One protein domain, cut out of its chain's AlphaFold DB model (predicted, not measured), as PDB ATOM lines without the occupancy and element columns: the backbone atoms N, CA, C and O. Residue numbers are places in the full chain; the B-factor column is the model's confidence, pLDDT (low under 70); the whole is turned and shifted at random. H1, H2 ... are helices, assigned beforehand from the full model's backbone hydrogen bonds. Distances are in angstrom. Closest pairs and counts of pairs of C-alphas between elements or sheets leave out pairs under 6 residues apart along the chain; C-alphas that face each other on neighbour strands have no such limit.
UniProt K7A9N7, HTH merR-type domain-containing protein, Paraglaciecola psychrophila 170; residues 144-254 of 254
ATOM      1  N   ASP A 144     -27.678   0.109   6.929       91.00
ATOM      2  CA  ASP A 144     -27.148   0.388   5.589       91.00
ATOM      3  C   ASP A 144     -27.982  -0.344   4.526       91.00
ATOM      4  O   ASP A 144     -28.433   0.260   3.555       91.00
ATOM      5  N   GLU A 145     -28.317  -1.614   4.777       94.50
ATOM      6  CA  GLU A 145     -29.129  -2.415   3.855       94.50
ATOM      7  C   GLU A 145     -30.551  -1.879   3.680       94.50
ATOM      8  O   GLU A 145     -31.093  -1.958   2.580       94.50
ATOM      9  N   ILE A 146     -31.187  -1.341   4.730       96.00
ATOM     10  CA  ILE A 146     -32.558  -0.826   4.596       96.00
ATOM     11  C   ILE A 146     -32.615   0.410   3.690       96.00
ATOM     12  O   ILE A 146     -33.606   0.616   2.988       96.00
ATOM     13  N   HIS A 147     -31.546   1.210   3.660       95.88
ATOM     14  CA  HIS A 147     -31.432   2.357   2.769       95.88
ATOM     15  C   HIS A 147     -31.229   1.929   1.315       95.88
ATOM     16  O   HIS A 147     -31.859   2.515   0.433       95.88
ATOM     17  N   ASP A 148     -30.430   0.888   1.076       94.94
ATOM     18  CA  ASP A 148     -30.251   0.309  -0.259       94.94
ATOM     19  C   ASP A 148     -31.565  -0.301  -0.772       94.94
ATOM     20  O   ASP A 148     -32.024   0.040  -1.860       94.94
ATOM     21  N   ILE A 149     -32.250  -1.097   0.062       94.88
ATOM     22  CA  ILE A 149     -33.569  -1.672  -0.259       94.88
ATOM     23  C   ILE A 149     -34.577  -0.568  -0.582       94.88
ATOM     24  O   ILE A 149     -35.347  -0.689  -1.534       94.88
ATOM     25  N   LYS A 150     -34.587   0.517   0.198       95.75
ATOM     26  CA  LYS A 150     -35.461   1.664  -0.062       95.75
ATOM     27  C   LYS A 150     -35.156   2.293  -1.421       95.75
ATOM     28  O   LYS A 150     -36.084   2.530  -2.189       95.75
ATOM     29  N   TYR A 151     -33.887   2.543  -1.727       95.88
ATOM     30  CA  TYR A 151     -33.494   3.114  -3.013       95.88
ATOM     31  C   TYR A 151     -33.953   2.235  -4.187       95.88
ATOM     32  O   TYR A 151     -34.608   2.729  -5.105       95.88
ATOM     33  N   GLU A 152     -33.689   0.928  -4.120       96.06
ATOM     34  CA  GLU A 152     -34.114  -0.029  -5.147       96.06
ATOM     35  C   GLU A 152     -35.642  -0.092  -5.279       96.06
ATOM     36  O   GLU A 152     -36.173  -0.122  -6.390       96.06
ATOM     37  N   ALA A 153     -36.370  -0.070  -4.156       96.25
ATOM     38  CA  ALA A 153     -37.832  -0.101  -4.141       96.25
ATOM     39  C   ALA A 153     -38.450   1.163  -4.745       96.25
ATOM     40  O   ALA A 153     -39.440   1.066  -5.477       96.25
ATOM     41  N   ASP A 154     -37.870   2.333  -4.483       96.88
ATOM     42  CA  ASP A 154     -38.316   3.593  -5.079       96.88
ATOM     43  C   ASP A 154     -38.067   3.602  -6.587       96.88
ATOM     44  O   ASP A 154     -38.989   3.879  -7.359       96.88
ATOM     45  N   GLU A 155     -36.864   3.214  -7.018       97.81
ATOM     46  CA  GLU A 155     -36.530   3.115  -8.438       97.81
ATOM     47  C   GLU A 155     -37.467   2.132  -9.156       97.81
ATOM     48  O   GLU A 155     -38.030   2.444 -10.211       97.81
ATOM     49  N   TRP A 156     -37.689   0.953  -8.574       98.12
ATOM     50  CA  TRP A 156     -38.603  -0.038  -9.127       98.12
ATOM     51  C   TRP A 156     -40.037   0.505  -9.216       98.12
ATOM     52  O   TRP A 156     -40.685   0.377 -10.260       98.12
ATOM     53  N   THR A 157     -40.522   1.174  -8.166       97.56
ATOM     54  CA  THR A 157     -41.885   1.729  -8.111       97.56
ATOM     55  C   THR A 157     -42.095   2.798  -9.182       97.56
ATOM     56  O   THR A 157     -43.108   2.781  -9.888       97.56
ATOM     57  N   GLU A 158     -41.123   3.694  -9.374       97.19
ATOM     58  CA  GLU A 158     -41.159   4.709 -10.433       97.19
ATOM     59  C   GLU A 158     -41.235   4.105 -11.839       97.19
ATOM     60  O   GLU A 158     -41.951   4.619 -12.708       97.19
ATOM     61  N   HIS A 159     -40.502   3.019 -12.087       98.31
ATOM     62  CA  HIS A 159     -40.562   2.303 -13.358       98.31
ATOM     63  C   HIS A 159     -41.887   1.559 -13.530       98.31
ATOM     64  O   HIS A 159     -42.480   1.608 -14.612       98.31
ATOM     65  N   TYR A 160     -42.386   0.926 -12.469       98.38
ATOM     66  CA  TYR A 160     -43.619   0.155 -12.518       98.38
ATOM     67  C   TYR A 160     -44.847   1.022 -12.799       98.38
ATOM     68  O   TYR A 160     -45.655   0.683 -13.665       98.38
ATOM     69  N   MET A 161     -44.949   2.199 -12.173       97.81
ATOM     70  CA  MET A 161     -46.035   3.158 -12.438       97.81
ATOM     71  C   MET A 161     -46.145   3.546 -13.922       97.81
ATOM     72  O   MET A 161     -47.235   3.816 -14.428       97.81
ATOM     73  N   LYS A 162     -45.031   3.529 -14.668       97.81
ATOM     74  CA  LYS A 162     -45.023   3.855 -16.103       97.81
ATOM     75  C   LYS A 162     -45.598   2.738 -16.971       97.81
ATOM     76  O   LYS A 162     -45.919   3.008 -18.123       97.81
ATOM     77  N   VAL A 163     -45.746   1.515 -16.460       98.06
ATOM     78  CA  VAL A 163     -46.203   0.343 -17.230       98.06
ATOM     79  C   VAL A 163     -47.559  -0.211 -16.789       98.06
ATOM     80  O   VAL A 163     -48.071  -1.104 -17.452       98.06
ATOM     81  N   THR A 164     -48.194   0.341 -15.751       97.12
ATOM     82  CA  THR A 164     -49.510  -0.114 -15.235       97.12
ATOM     83  C   THR A 164     -50.665  -0.020 -16.241       97.12
ATOM     84  O   THR A 164     -51.729  -0.595 -16.027       97.12
ATOM     85  N   HIS A 165     -50.482   0.727 -17.333       96.44
ATOM     86  CA  HIS A 165     -51.451   0.847 -18.425       96.44
ATOM     87  C   HIS A 165     -51.333  -0.272 -19.472       96.44
ATOM     88  O   HIS A 165     -52.175  -0.369 -20.365       96.44
ATOM     89  N   LEU A 166     -50.261  -1.064 -19.414       98.38
ATOM     90  CA  LEU A 166     -50.017  -2.182 -20.317       98.38
ATOM     91  C   LEU A 166     -50.754  -3.430 -19.835       98.38
ATOM     92  O   LEU A 166     -51.300  -3.473 -18.738       98.38
ATOM     93  N   HIS A 167     -50.792  -4.460 -20.677       98.44
ATOM     94  CA  HIS A 167     -51.321  -5.751 -20.258       98.44
ATOM     95  C   HIS A 167     -50.289  -6.490 -19.394       98.44
ATOM     96  O   HIS A 167     -49.086  -6.385 -19.635       98.44
ATOM     97  N   VAL A 168     -50.751  -7.287 -18.428       98.31
ATOM     98  CA  VAL A 168     -49.883  -7.967 -17.449       98.31
ATOM     99  C   VAL A 168     -48.842  -8.897 -18.079       98.31
ATOM    100  O   VAL A 168     -47.784  -9.107 -17.499       98.31
ATOM    101  N   ASN A 169     -49.105  -9.419 -19.281       97.88
ATOM    102  CA  ASN A 169     -48.184 -10.281 -20.029       97.88
ATOM    103  C   ASN A 169     -47.157  -9.527 -20.895       97.88
ATOM    104  O   ASN A 169     -46.369 -10.168 -21.589       97.88
ATOM    105  N   ASP A 170     -47.171  -8.189 -20.905       98.69
ATOM    106  CA  ASP A 170     -46.188  -7.399 -21.645       98.69
ATOM    107  C   ASP A 170     -44.783  -7.675 -21.088       98.69
ATOM    108  O   ASP A 170     -44.570  -7.697 -19.873       98.69
ATOM    109  N   GLY A 171     -43.803  -7.861 -21.976       98.31
ATOM    110  CA  GLY A 171     -42.434  -8.198 -21.582       98.31
ATOM    111  C   GLY A 171     -41.795  -7.173 -20.639       98.31
ATOM    112  O   GLY A 171     -40.984  -7.548 -19.797       98.31
ATOM    113  N   ARG A 172     -42.193  -5.894 -20.714       98.44
ATOM    114  CA  ARG A 172     -41.717  -4.847 -19.791       98.44
ATOM    115  C   ARG A 172     -42.283  -5.027 -18.388       98.44
ATOM    116  O   ARG A 172     -41.555  -4.855 -17.416       98.44
ATOM    117  N   VAL A 173     -43.563  -5.395 -18.287       98.69
ATOM    118  CA  VAL A 173     -44.206  -5.702 -17.002       98.69
ATOM    119  C   VAL A 173     -43.546  -6.934 -16.394       98.69
ATOM    120  O   VAL A 173     -43.129  -6.894 -15.242       98.69
ATOM    121  N   GLN A 174     -43.366  -7.997 -17.178       98.62
ATOM    122  CA  GLN A 174     -42.784  -9.251 -16.695       98.62
ATOM    123  C   GLN A 174     -41.297  -9.127 -16.323       98.62
ATOM    124  O   GLN A 174     -40.858  -9.741 -15.352       98.62
ATOM    125  N   ALA A 175     -40.534  -8.264 -17.002       98.38
ATOM    126  CA  ALA A 175     -39.174  -7.923 -16.582       98.38
ATOM    127  C   ALA A 175     -39.151  -7.254 -15.194       98.38
ATOM    128  O   ALA A 175     -38.326  -7.609 -14.352       98.38
ATOM    129  N   LEU A 176     -40.087  -6.337 -14.928       98.56
ATOM    130  CA  LEU A 176     -40.235  -5.708 -13.613       98.56
ATOM    131  C   LEU A 176     -40.765  -6.686 -12.556       98.56
ATOM    132  O   LEU A 176     -40.361  -6.582 -11.402       98.56
ATOM    133  N   MET A 177     -41.608  -7.660 -12.921       98.31
ATOM    134  CA  MET A 177     -42.032  -8.728 -12.000       98.31
ATOM    135  C   MET A 177     -40.874  -9.628 -11.595       98.31
ATOM    136  O   MET A 177     -40.747  -9.941 -10.415       98.31
ATOM    137  N   LYS A 178     -39.972  -9.957 -12.526       97.81
ATOM    138  CA  LYS A 178     -38.733 -10.659 -12.181       97.81
ATOM    139  C   LYS A 178     -37.895  -9.857 -11.183       97.81
ATOM    140  O   LYS A 178     -37.430 -10.428 -10.206       97.81
ATOM    141  N   GLN A 179     -37.721  -8.552 -11.399       97.75
ATOM    142  CA  GLN A 179     -36.982  -7.697 -10.460       97.75
ATOM    143  C   GLN A 179     -37.646  -7.655  -9.076       97.75
ATOM    144  O   GLN A 179     -36.973  -7.910  -8.082       97.75
ATOM    145  N   ALA A 180     -38.962  -7.433  -9.018       97.31
ATOM    146  CA  ALA A 180     -39.721  -7.434  -7.767       97.31
ATOM    147  C   ALA A 180     -39.605  -8.775  -7.027       97.31
ATOM    148  O   ALA A 180     -39.405  -8.797  -5.814       97.31
ATOM    149  N   TYR A 181     -39.670  -9.891  -7.763       97.31
ATOM    150  CA  TYR A 181     -39.461 -11.225  -7.210       97.31
ATOM    151  C   TYR A 181     -38.066 -11.363  -6.587       97.31
ATOM    152  O   TYR A 181     -37.966 -11.825  -5.457       97.31
ATOM    153  N   VAL A 182     -36.999 -10.934  -7.274       96.56
ATOM    154  CA  VAL A 182     -35.627 -11.020  -6.735       96.56
ATOM    155  C   VAL A 182     -35.482 -10.182  -5.467       96.56
ATOM    156  O   VAL A 182     -34.983 -10.689  -4.465       96.56
ATOM    157  N   MET A 183     -35.982  -8.945  -5.473       95.25
ATOM    158  CA  MET A 183     -35.951  -8.067  -4.298       95.25
ATOM    159  C   MET A 183     -36.698  -8.685  -3.108       95.25
ATOM    160  O   MET A 183     -36.162  -8.758  -2.001       95.25
ATOM    161  N   MET A 184     -37.914  -9.191  -3.341       94.62
ATOM    162  CA  MET A 184     -38.710  -9.871  -2.318       94.62
ATOM    163  C   MET A 184     -38.003 -11.130  -1.806       94.62
ATOM    164  O   MET A 184     -37.914 -11.336  -0.598       94.62
ATOM    165  N   ASN A 185     -37.466 -11.961  -2.700       95.12
ATOM    166  CA  ASN A 185     -36.782 -13.198  -2.339       95.12
ATOM    167  C   ASN A 185     -35.522 -12.925  -1.502       95.12
ATOM    168  O   ASN A 185     -35.294 -13.579  -0.484       95.12
ATOM    169  N   SER A 186     -34.747 -11.907  -1.886       93.31
ATOM    170  CA  SER A 186     -33.579 -11.428  -1.142       93.31
ATOM    171  C   SER A 186     -33.959 -10.991   0.274       93.31
ATOM    172  O   SER A 186     -33.334 -11.415   1.249       93.31
ATOM    173  N   MET A 187     -35.041 -10.218   0.411       92.62
ATOM    174  CA  MET A 187     -35.570  -9.786   1.706       92.62
ATOM    175  C   MET A 187     -36.049 -10.966   2.566       92.62
ATOM    176  O   MET A 187     -35.685 -11.066   3.738       92.62
ATOM    177  N   LEU A 188     -36.834 -11.888   2.008       93.31
ATOM    178  CA  LEU A 188     -37.346 -13.050   2.742       93.31
ATOM    179  C   LEU A 188     -36.213 -13.966   3.223       93.31
ATOM    180  O   LEU A 188     -36.219 -14.384   4.377       93.31
ATOM    181  N   CYS A 189     -35.185 -14.201   2.399       92.25
ATOM    182  CA  CYS A 189     -34.002 -14.974   2.794       92.25
ATOM    183  C   CYS A 189     -33.202 -14.352   3.950       92.25
ATOM    184  O   CYS A 189     -32.485 -15.076   4.636       92.25
ATOM    185  N   LYS A 190     -33.284 -13.033   4.157       90.69
ATOM    186  CA  LYS A 190     -32.621 -12.350   5.281       90.69
ATOM    187  C   LYS A 190     -33.462 -12.356   6.557       90.69
ATOM    188  O   LYS A 190     -32.915 -12.253   7.651       90.69
ATOM    189  N   THR A 191     -34.783 -12.424   6.421       92.00
ATOM    190  CA  THR A 191     -35.719 -12.189   7.527       92.00
ATOM    191  C   THR A 191     -36.335 -13.473   8.082       92.00
ATOM    192  O   THR A 191     -36.622 -13.550   9.281       92.00
ATOM    193  N   ILE A 192     -36.487 -14.502   7.249       91.62
ATOM    194  CA  ILE A 192     -37.048 -15.800   7.626       91.62
ATOM    195  C   ILE A 192     -35.909 -16.806   7.798       91.62
ATOM    196  O   ILE A 192     -35.144 -17.078   6.870       91.62
ATOM    197  N   ASP A 193     -35.812 -17.371   8.999       89.06
ATOM    198  CA  ASP A 193     -34.782 -18.356   9.318       89.06
ATOM    199  C   ASP A 193     -34.998 -19.635   8.487       89.06
ATOM    200  O   ASP A 193     -36.130 -20.066   8.266       89.06
ATOM    201  N   ASP A 194     -33.904 -20.217   7.987       92.19
ATOM    202  CA  ASP A 194     -33.894 -21.402   7.113       92.19
ATOM    203  C   ASP A 194     -34.686 -21.273   5.789       92.19
ATOM    204  O   ASP A 194     -34.942 -22.274   5.108       92.19
ATOM    205  N   PHE A 195     -35.031 -20.051   5.363       94.19
ATOM    206  CA  PHE A 195     -35.754 -19.818   4.113       94.19
ATOM    207  C   PHE A 195     -34.880 -20.059   2.876       94.19
ATOM    208  O   PHE A 195     -33.832 -19.435   2.676       94.19
ATOM    209  N   ARG A 196     -35.326 -20.975   2.009       90.56
ATOM    210  CA  ARG A 196     -34.565 -21.431   0.830       90.56
ATOM    211  C   ARG A 196     -34.859 -20.654  -0.450       90.56
ATOM    212  O   ARG A 196     -34.108 -20.801  -1.410       90.56
ATOM    213  N   GLY A 197     -35.897 -19.830  -0.428       93.62
ATOM    214  CA  GLY A 197     -36.370 -19.045  -1.557       93.62
ATOM    215  C   GLY A 197     -37.868 -19.244  -1.786       93.62
ATOM    216  O   GLY A 197     -38.427 -20.282  -1.430       93.62
ATOM    217  N   ALA A 198     -38.514 -18.235  -2.362       94.75
ATOM    218  CA  ALA A 198     -39.933 -18.234  -2.681       94.75
ATOM    219  C   ALA A 198     -40.200 -19.134  -3.894       94.75
ATOM    220  O   ALA A 198     -39.961 -18.752  -5.033       94.75
ATOM    221  N   ASN A 199     -40.699 -20.343  -3.656       95.38
ATOM    222  CA  ASN A 199     -41.124 -21.224  -4.740       95.38
ATOM    223  C   ASN A 199     -42.471 -20.775  -5.342       95.38
ATOM    224  O   ASN A 199     -43.059 -19.768  -4.922       95.38
ATOM    225  N   PHE A 200     -42.962 -21.509  -6.344       96.31
ATOM    226  CA  PHE A 200     -44.229 -21.199  -7.006       96.31
ATOM    227  C   PHE A 200     -45.403 -21.151  -6.022       96.31
ATOM    228  O   PHE A 200     -46.115 -20.148  -5.976       96.31
ATOM    229  N   GLU A 201     -45.573 -22.195  -5.205       95.94
ATOM    230  CA  GLU A 201     -46.681 -22.293  -4.244       95.94
ATOM    231  C   GLU A 201     -46.654 -21.144  -3.233       95.94
ATOM    232  O   GLU A 201     -47.647 -20.435  -3.086       95.94
ATOM    233  N   PHE A 202     -45.494 -20.880  -2.623       95.69
ATOM    234  CA  PHE A 202     -45.315 -19.766  -1.693       95.69
ATOM    235  C   PHE A 202     -45.669 -18.427  -2.345       95.69
ATOM    236  O   PHE A 202     -46.349 -17.598  -1.741       95.69
ATOM    237  N   THR A 203     -45.230 -18.207  -3.586       96.56
ATOM    238  CA  THR A 203     -45.501 -16.960  -4.316       96.56
ATOM    239  C   THR A 203     -46.995 -16.790  -4.588       96.56
ATOM    240  O   THR A 203     -47.532 -15.711  -4.356       96.56
ATOM    241  N   ILE A 204     -47.690 -17.841  -5.032       97.50
ATOM    242  CA  ILE A 204     -49.137 -17.794  -5.288       97.50
ATOM    243  C   ILE A 204     -49.923 -17.565  -3.993       97.50
ATOM    244  O   ILE A 204     -50.818 -16.717  -3.956       97.50
ATOM    245  N   GLU A 205     -49.594 -18.289  -2.923       97.00
ATOM    246  CA  GLU A 205     -50.298 -18.182  -1.643       97.00
ATOM    247  C   GLU A 205     -50.128 -16.793  -1.024       97.00
ATOM    248  O   GLU A 205     -51.121 -16.125  -0.724       97.00
ATOM    249  N   THR A 206     -48.888 -16.309  -0.924       94.62
ATOM    250  CA  THR A 206     -48.605 -14.976  -0.371       94.62
ATOM    251  C   THR A 206     -49.225 -13.862  -1.213       94.62
ATOM    252  O   THR A 206     -49.779 -12.914  -0.655       94.62
ATOM    253  N   ASN A 207     -49.229 -13.986  -2.545       97.38
ATOM    254  CA  ASN A 207     -49.891 -13.025  -3.429       97.38
ATOM    255  C   ASN A 207     -51.419 -13.016  -3.229       97.38
ATOM    256  O   ASN A 207     -52.052 -11.955  -3.195       97.38
ATOM    257  N   ALA A 208     -52.031 -14.188  -3.031       97.38
ATOM    258  CA  ALA A 208     -53.462 -14.316  -2.764       97.38
ATOM    259  C   ALA A 208     -53.872 -13.763  -1.385       97.38
ATOM    260  O   ALA A 208     -54.984 -13.238  -1.245       97.38
ATOM    261  N   GLU A 209     -53.008 -13.874  -0.376       94.94
ATOM    262  CA  GLU A 209     -53.198 -13.261   0.943       94.94
ATOM    263  C   GLU A 209     -53.025 -11.739   0.887       94.94
ATOM    264  O   GLU A 209     -53.927 -11.009   1.306       94.94
ATOM    265  N   ALA A 210     -51.941 -11.256   0.272       93.94
ATOM    266  CA  ALA A 210     -51.658  -9.831   0.090       93.94
ATOM    267  C   ALA A 210     -52.804  -9.092  -0.618       93.94
ATOM    268  O   ALA A 210     -53.173  -7.981  -0.239       93.94
ATOM    269  N   ARG A 211     -53.442  -9.740  -1.599       96.19
ATOM    270  CA  ARG A 211     -54.610  -9.207  -2.316       96.19
ATOM    271  C   ARG A 211     -55.833  -8.974  -1.415       96.19
ATOM    272  O   ARG A 211     -56.693  -8.158  -1.753       96.19
ATOM    273  N   LYS A 212     -55.955  -9.706  -0.303       94.62
ATOM    274  CA  LYS A 212     -57.062  -9.583   0.666       94.62
ATOM    275  C   LYS A 212     -56.728  -8.625   1.809       94.62
ATOM    276  O   LYS A 212     -57.647  -8.140   2.475       94.62
ATOM    277  N   ASP A 213     -55.446  -8.353   2.028       92.44
ATOM    278  CA  ASP A 213     -54.976  -7.441   3.057       92.44
ATOM    279  C   ASP A 213     -55.234  -5.982   2.647       92.44
ATOM    280  O   ASP A 213     -54.688  -5.454   1.675       92.44
ATOM    281  N   LYS A 214     -56.097  -5.304   3.411       92.69
ATOM    282  CA  LYS A 214     -56.495  -3.920   3.133       92.69
ATOM    283  C   LYS A 214     -55.341  -2.933   3.272       92.69
ATOM    284  O   LYS A 214     -55.341  -1.934   2.557       92.69
ATOM    285  N   LEU A 215     -54.411  -3.185   4.192       92.06
ATOM    286  CA  LEU A 215     -53.251  -2.330   4.410       92.06
ATOM    287  C   LEU A 215     -52.320  -2.435   3.207       92.06
ATOM    288  O   LEU A 215     -51.962  -1.412   2.627       92.06
ATOM    289  N   VAL A 216     -52.008  -3.662   2.778       92.75
ATOM    290  CA  VAL A 216     -51.157  -3.897   1.603       92.75
ATOM    291  C   VAL A 216     -51.780  -3.263   0.361       92.75
ATOM    292  O   VAL A 216     -51.119  -2.495  -0.337       92.75
ATOM    293  N   VAL A 217     -53.073  -3.496   0.111       96.25
ATOM    294  CA  VAL A 217     -53.788  -2.884  -1.021       96.25
ATOM    295  C   VAL A 217     -53.733  -1.350  -0.967       96.25
ATOM    296  O   VAL A 217     -53.445  -0.721  -1.984       96.25
ATOM    297  N   ASP A 218     -53.969  -0.730   0.196       95.69
ATOM    298  CA  ASP A 218     -53.936   0.736   0.341       95.69
ATOM    299  C   ASP A 218     -52.535   1.327   0.096       95.69
ATOM    300  O   ASP A 218     -52.429   2.447  -0.414       95.69
ATOM    301  N   ILE A 219     -51.457   0.587   0.388       93.31
ATOM    302  CA  ILE A 219     -50.088   1.004   0.047       93.31
ATOM    303  C   ILE A 219     -49.938   1.130  -1.473       93.31
ATOM    304  O   ILE A 219     -49.587   2.203  -1.960       93.31
ATOM    305  N   TYR A 220     -50.263   0.086  -2.240       95.38
ATOM    306  CA  TYR A 220     -50.150   0.128  -3.706       95.38
ATOM    307  C   TYR A 220     -51.054   1.204  -4.329       95.38
ATOM    308  O   TYR A 220     -50.629   1.947  -5.214       95.38
ATOM    309  N   GLU A 221     -52.287   1.345  -3.833       96.25
ATOM    310  CA  GLU A 221     -53.232   2.363  -4.312       96.25
ATOM    311  C   GLU A 221     -52.814   3.802  -3.948       96.25
ATOM    312  O   GLU A 221     -53.309   4.755  -4.551       96.25
ATOM    313  N   THR A 222     -51.887   3.983  -2.997       94.69
ATOM    314  CA  THR A 222     -51.307   5.300  -2.681       94.69
ATOM    315  C   THR A 222     -50.418   5.818  -3.811       94.69
ATOM    316  O   THR A 222     -50.379   7.028  -4.030       94.69
ATOM    317  N   TYR A 223     -49.746   4.927  -4.540       93.81
ATOM    318  CA  TYR A 223     -48.894   5.305  -5.668       93.81
ATOM    319  C   TYR A 223     -49.718   5.625  -6.915       93.81
ATOM    320  O   TYR A 223     -49.574   6.694  -7.509       93.81
ATOM    321  N   GLN A 224     -50.615   4.718  -7.305       94.62
ATOM    322  CA  GLN A 224     -51.464   4.908  -8.475       94.62
ATOM    323  C   GLN A 224     -52.742   4.074  -8.368       94.62
ATOM    324  O   GLN A 224     -52.713   2.890  -8.038       94.62
ATOM    325  N   LYS A 225     -53.879   4.680  -8.724       96.25
ATOM    326  CA  LYS A 225     -55.172   3.989  -8.716       96.25
ATOM    327  C   LYS A 225     -55.158   2.773  -9.649       96.25
ATOM    328  O   LYS A 225     -54.891   2.918 -10.843       96.25
ATOM    329  N   GLY A 226     -55.530   1.609  -9.123       96.38
ATOM    330  CA  GLY A 226     -55.563   0.332  -9.840       96.38
ATOM    331  C   GLY A 226     -54.223  -0.404  -9.887       96.38
ATOM    332  O   GLY A 226     -54.168  -1.507 -10.438       96.38
ATOM    333  N   MET A 227     -53.161   0.166  -9.306       97.31
ATOM    334  CA  MET A 227     -51.839  -0.458  -9.262       97.31
ATOM    335  C   MET A 227     -51.848  -1.756  -8.462       97.31
ATOM    336  O   MET A 227     -51.198  -2.703  -8.892       97.31
ATOM    337  N   ALA A 228     -52.614  -1.845  -7.365       97.94
ATOM    338  CA  ALA A 228     -52.662  -3.055  -6.543       97.94
ATOM    339  C   ALA A 228     -53.147  -4.254  -7.364       97.94
ATOM    340  O   ALA A 228     -52.485  -5.284  -7.450       97.94
ATOM    341  N   LYS A 229     -54.287  -4.085  -8.048       97.81
ATOM    342  CA  LYS A 229     -54.850  -5.131  -8.906       97.81
ATOM    343  C   LYS A 229     -53.874  -5.526 -10.015       97.81
ATOM    344  O   LYS A 229     -53.644  -6.712 -10.213       97.81
ATOM    345  N   HIS A 230     -53.317  -4.541 -10.725       98.56
ATOM    346  CA  HIS A 230     -52.392  -4.805 -11.825       98.56
ATOM    347  C   HIS A 230     -51.130  -5.539 -11.347       98.56
ATOM    348  O   HIS A 230     -50.693  -6.476 -12.009       98.56
ATOM    349  N   TYR A 231     -50.577  -5.149 -10.194       98.38
ATOM    350  CA  TYR A 231     -49.428  -5.807  -9.574       98.38
ATOM    351  C   TYR A 231     -49.717  -7.268  -9.260       98.38
ATOM    352  O   TYR A 231     -49.040  -8.140  -9.795       98.38
ATOM    353  N   PHE A 232     -50.774  -7.547  -8.497       98.50
ATOM    354  CA  PHE A 232     -51.093  -8.920  -8.115       98.50
ATOM    355  C   PHE A 232     -51.424  -9.806  -9.325       98.50
ATOM    356  O   PHE A 232     -50.971 -10.946  -9.376       98.50
ATOM    357  N   ASP A 233     -52.149  -9.286 -10.324       98.62
ATOM    358  CA  ASP A 233     -52.445 -10.021 -11.564       98.62
ATOM    359  C   ASP A 233     -51.162 -10.299 -12.380       98.62
ATOM    360  O   ASP A 233     -51.025 -11.360 -12.994       98.62
ATOM    361  N   ALA A 234     -50.199  -9.371 -12.382       98.62
ATOM    362  CA  ALA A 234     -48.908  -9.550 -13.042       98.62
ATOM    363  C   ALA A 234     -47.986 -10.531 -12.303       98.62
ATOM    364  O   ALA A 234     -47.268 -11.281 -12.970       98.62
ATOM    365  N   THR A 235     -48.039 -10.567 -10.968       98.44
ATOM    366  CA  THR A 235     -47.344 -11.559 -10.138       98.44
ATOM    367  C   THR A 235     -47.902 -12.962 -10.365       98.44
ATOM    368  O   THR A 235     -47.115 -13.880 -10.578       98.44
ATOM    369  N   ASP A 236     -49.230 -13.129 -10.419       98.50
ATOM    370  CA  ASP A 236     -49.860 -14.423 -10.738       98.50
ATOM    371  C   ASP A 236     -49.429 -14.910 -12.131       98.50
ATOM    372  O   ASP A 236     -49.031 -16.064 -12.308       98.50
ATOM    373  N   TYR A 237     -49.433 -14.011 -13.126       98.50
ATOM    374  CA  TYR A 237     -48.961 -14.340 -14.470       98.50
ATOM    375  C   TYR A 237     -47.481 -14.750 -14.472       98.50
ATOM    376  O   TYR A 237     -47.131 -15.750 -15.101       98.50
ATOM    377  N   PHE A 238     -46.621 -14.003 -13.776       98.31
ATOM    378  CA  PHE A 238     -45.194 -14.309 -13.659       98.31
ATOM    379  C   PHE A 238     -44.964 -15.673 -13.002       98.31
ATOM    380  O   PHE A 238     -44.187 -16.487 -13.503       98.31
ATOM    381  N   ALA A 239     -45.673 -15.952 -11.908       97.50
ATOM    382  CA  ALA A 239     -45.557 -17.213 -11.197       97.50
ATOM    383  C   ALA A 239     -45.937 -18.396 -12.104       97.50
ATOM    384  O   ALA A 239     -45.152 -19.329 -12.259       97.50
ATOM    385  N   GLU A 240     -47.089 -18.324 -12.776       97.94
ATOM    386  CA  GLU A 240     -47.595 -19.408 -13.633       97.94
ATOM    387  C   GLU A 240     -46.782 -19.618 -14.915       97.94
ATOM    388  O   GLU A 240     -46.648 -20.749 -15.372       97.94
ATOM    389  N   ASN A 241     -46.249 -18.548 -15.514       97.12
ATOM    390  CA  ASN A 241     -45.612 -18.613 -16.838       97.12
ATOM    391  C   ASN A 241     -44.081 -18.553 -16.789       97.12
ATOM    392  O   ASN A 241     -43.430 -18.649 -17.829       97.12
ATOM    393  N   THR A 242     -43.485 -18.307 -15.623       94.69
ATOM    394  CA  THR A 242     -42.027 -18.208 -15.470       94.69
ATOM    395  C   THR A 242     -41.530 -18.999 -14.272       94.69
ATOM    396  O   THR A 242     -40.630 -19.814 -14.445       94.69
ATOM    397  N   LEU A 243     -42.100 -18.807 -13.082       94.62
ATOM    398  CA  LEU A 243     -41.566 -19.439 -11.871       94.62
ATOM    399  C   LEU A 243     -41.824 -20.952 -11.826       94.62
ATOM    400  O   LEU A 243     -40.900 -21.707 -11.548       94.62
ATOM    401  N   LYS A 244     -43.048 -21.382 -12.147       95.19
ATOM    402  CA  LYS A 244     -43.538 -22.767 -12.020       95.19
ATOM    403  C   LYS A 244     -42.631 -23.831 -12.641       95.19
ATOM    404  O   LYS A 244     -42.395 -24.869 -12.039       95.19
ATOM    405  N   ASP A 245     -42.108 -23.558 -13.833       93.62
ATOM    406  CA  ASP A 245     -41.264 -24.509 -14.566       93.62
ATOM    407  C   ASP A 245     -39.756 -24.270 -14.347       93.62
ATOM    408  O   ASP A 245     -38.936 -25.017 -14.876       93.62
ATOM    409  N   ASN A 246     -39.370 -23.237 -13.583       91.69
ATOM    410  CA  ASN A 246     -37.974 -22.822 -13.384       91.69
ATOM    411  C   ASN A 246     -37.608 -22.608 -11.901       91.69
ATOM    412  O   ASN A 246     -36.674 -21.866 -11.598       91.69
ATOM    413  N   GLU A 247     -38.324 -23.229 -10.958       88.00
ATOM    414  CA  GLU A 247     -38.162 -22.955  -9.522       88.00
ATOM    415  C   GLU A 247     -36.710 -23.075  -9.042       88.00
ATOM    416  O   GLU A 247     -36.223 -22.175  -8.363       88.00
ATOM    417  N   GLU A 248     -35.989 -24.129  -9.442       88.81
ATOM    418  CA  GLU A 248     -34.594 -24.354  -9.031       88.81
ATOM    419  C   GLU A 248     -33.655 -23.205  -9.430       88.81
ATOM    420  O   GLU A 248     -32.729 -22.879  -8.690       88.81
ATOM    421  N   GLU A 249     -33.896 -22.553 -10.571       90.25
ATOM    422  CA  GLU A 249     -33.128 -21.375 -10.983       90.25
ATOM    423  C   GLU A 249     -33.493 -20.160 -10.118       90.25
ATOM    424  O   GLU A 249     -32.622 -19.418  -9.659       90.25
ATOM    425  N   TYR A 250     -34.789 -19.955  -9.882       89.88
ATOM    426  CA  TYR A 250     -35.312 -18.717  -9.308       89.88
ATOM    427  C   TYR A 250     -35.199 -18.639  -7.786       89.88
ATOM    428  O   TYR A 250     -35.006 -17.542  -7.259       89.88
ATOM    429  N   ILE A 251     -35.274 -19.754  -7.055       89.69
ATOM    430  CA  ILE A 251     -35.159 -19.741  -5.584       89.69
ATOM    431  C   ILE A 251     -33.804 -19.195  -5.105       89.69
ATOM    432  O   ILE A 251     -33.695 -18.669  -3.996       89.69
ATOM    433  N   HIS A 252     -32.773 -19.267  -5.951       88.75
ATOM    434  CA  HIS A 252     -31.417 -18.812  -5.648       88.75
ATOM    435  C   HIS A 252     -31.129 -17.356  -6.044       88.75
ATOM    436  O   HIS A 252     -30.069 -16.844  -5.683       88.75
ATOM    437  N   LEU A 253     -32.044 -16.676  -6.745       88.44
ATOM    438  CA  LEU A 253     -31.862 -15.274  -7.133       88.44
ATOM    439  C   LEU A 253     -32.080 -14.349  -5.929       88.44
ATOM    440  O   LEU A 253     -33.113 -14.438  -5.265       88.44
ATOM    441  N   ARG A 254     -31.108 -13.477  -5.643       80.88
ATOM    442  CA  ARG A 254     -31.084 -12.577  -4.480       80.88
ATOM    443  C   ARG A 254     -30.398 -11.263  -4.814       80.88
ATOM    444  O   ARG A 254     -29.574 -11.276  -5.755       80.88
TER     445      ARG A 254
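What this domain is: This is residues 144 to 254 of the 254 residues of the protein "HTH merR-type domain-containing protein" of Paraglaciecola psychrophila 170 (UniProt K7A9N7). The long helix H2 folds back on H1 as a hairpin, and a second antiparallel pair, H5 with H3, is laid crosswise to it, H5 crossing the first part of H2. H4 makes a corner with the beginning of H5, and the short H6 follows beyond the other end of H5. The printed part has 111 residues, with six named helices in the order H1 to H6 and no named strand; its class is all helix. It is compact, with a radius of gyration of the C-alphas of 13.5 A and spans of 37 by 35 by 26 A.

Where its parts are: Start with the longest helix, H2, residues 171 to 191: find C-alpha 171 at (-42.434, -8.198, -21.582), from where it runs 30.1 A. Before it comes H1, residues 144 to 161, which begins with C-alpha 144 at (-27.148, 0.388, 5.589) and is 26.3 A long. After H2 you meet H3, residues 200 to 210, 15.3 A, and H4, residues 214 to 223, 14.8 A. H5, residues 227 to 243, runs 21.7 A to C-alpha 243 at (-41.566, -19.439, -11.871). H6 is short, residues 247 to 250, 5.1 A.

How they stand to each other: Begin at H2, which forms a helical hairpin with H1: they touch at a shallow tilt of 22 degrees, opposite ways, and their closest C-alphas, of Tyr 160 and Leu 176, are 6.9 A apart. Residues 173 to 178 of H2 touch residues 234 to 238 of H5, about perpendicular at 86 degrees; look at the closest C-alphas, of Met 177 and Thr 235, 6.3 A apart. H5 is the hub, touching three helices. H3 touches it at a shallow tilt of 10 degrees, opposite ways, with the C-alphas of Phe 200 and Leu 243 closest at 5.8 A. H4 touches H5 at residues 227 to 228 of H5, about perpendicular at 77 degrees, closest at the C-alphas of Tyr 220 and Ala 228, 4.9 A. H6 is close to H5 but not clearly touching, with the C-alphas of Leu 243 and Tyr 250 closest at 6.8 A. H2 and H3 are apart, as are H2 and H4. In H1, H2, H3 and H5 every O i to N i+4 pair is within hydrogen-bond range; in H4 5 of 6 are, and H6 is too short for such a pair.

The domain as a whole: The two C-alphas farthest apart, of His 165 and Asp 194, are 38.2 A from each other. The printed part has no cut, and no link is long. The mean pLDDT of the printed part is 95.4, and no printed residue is under 70.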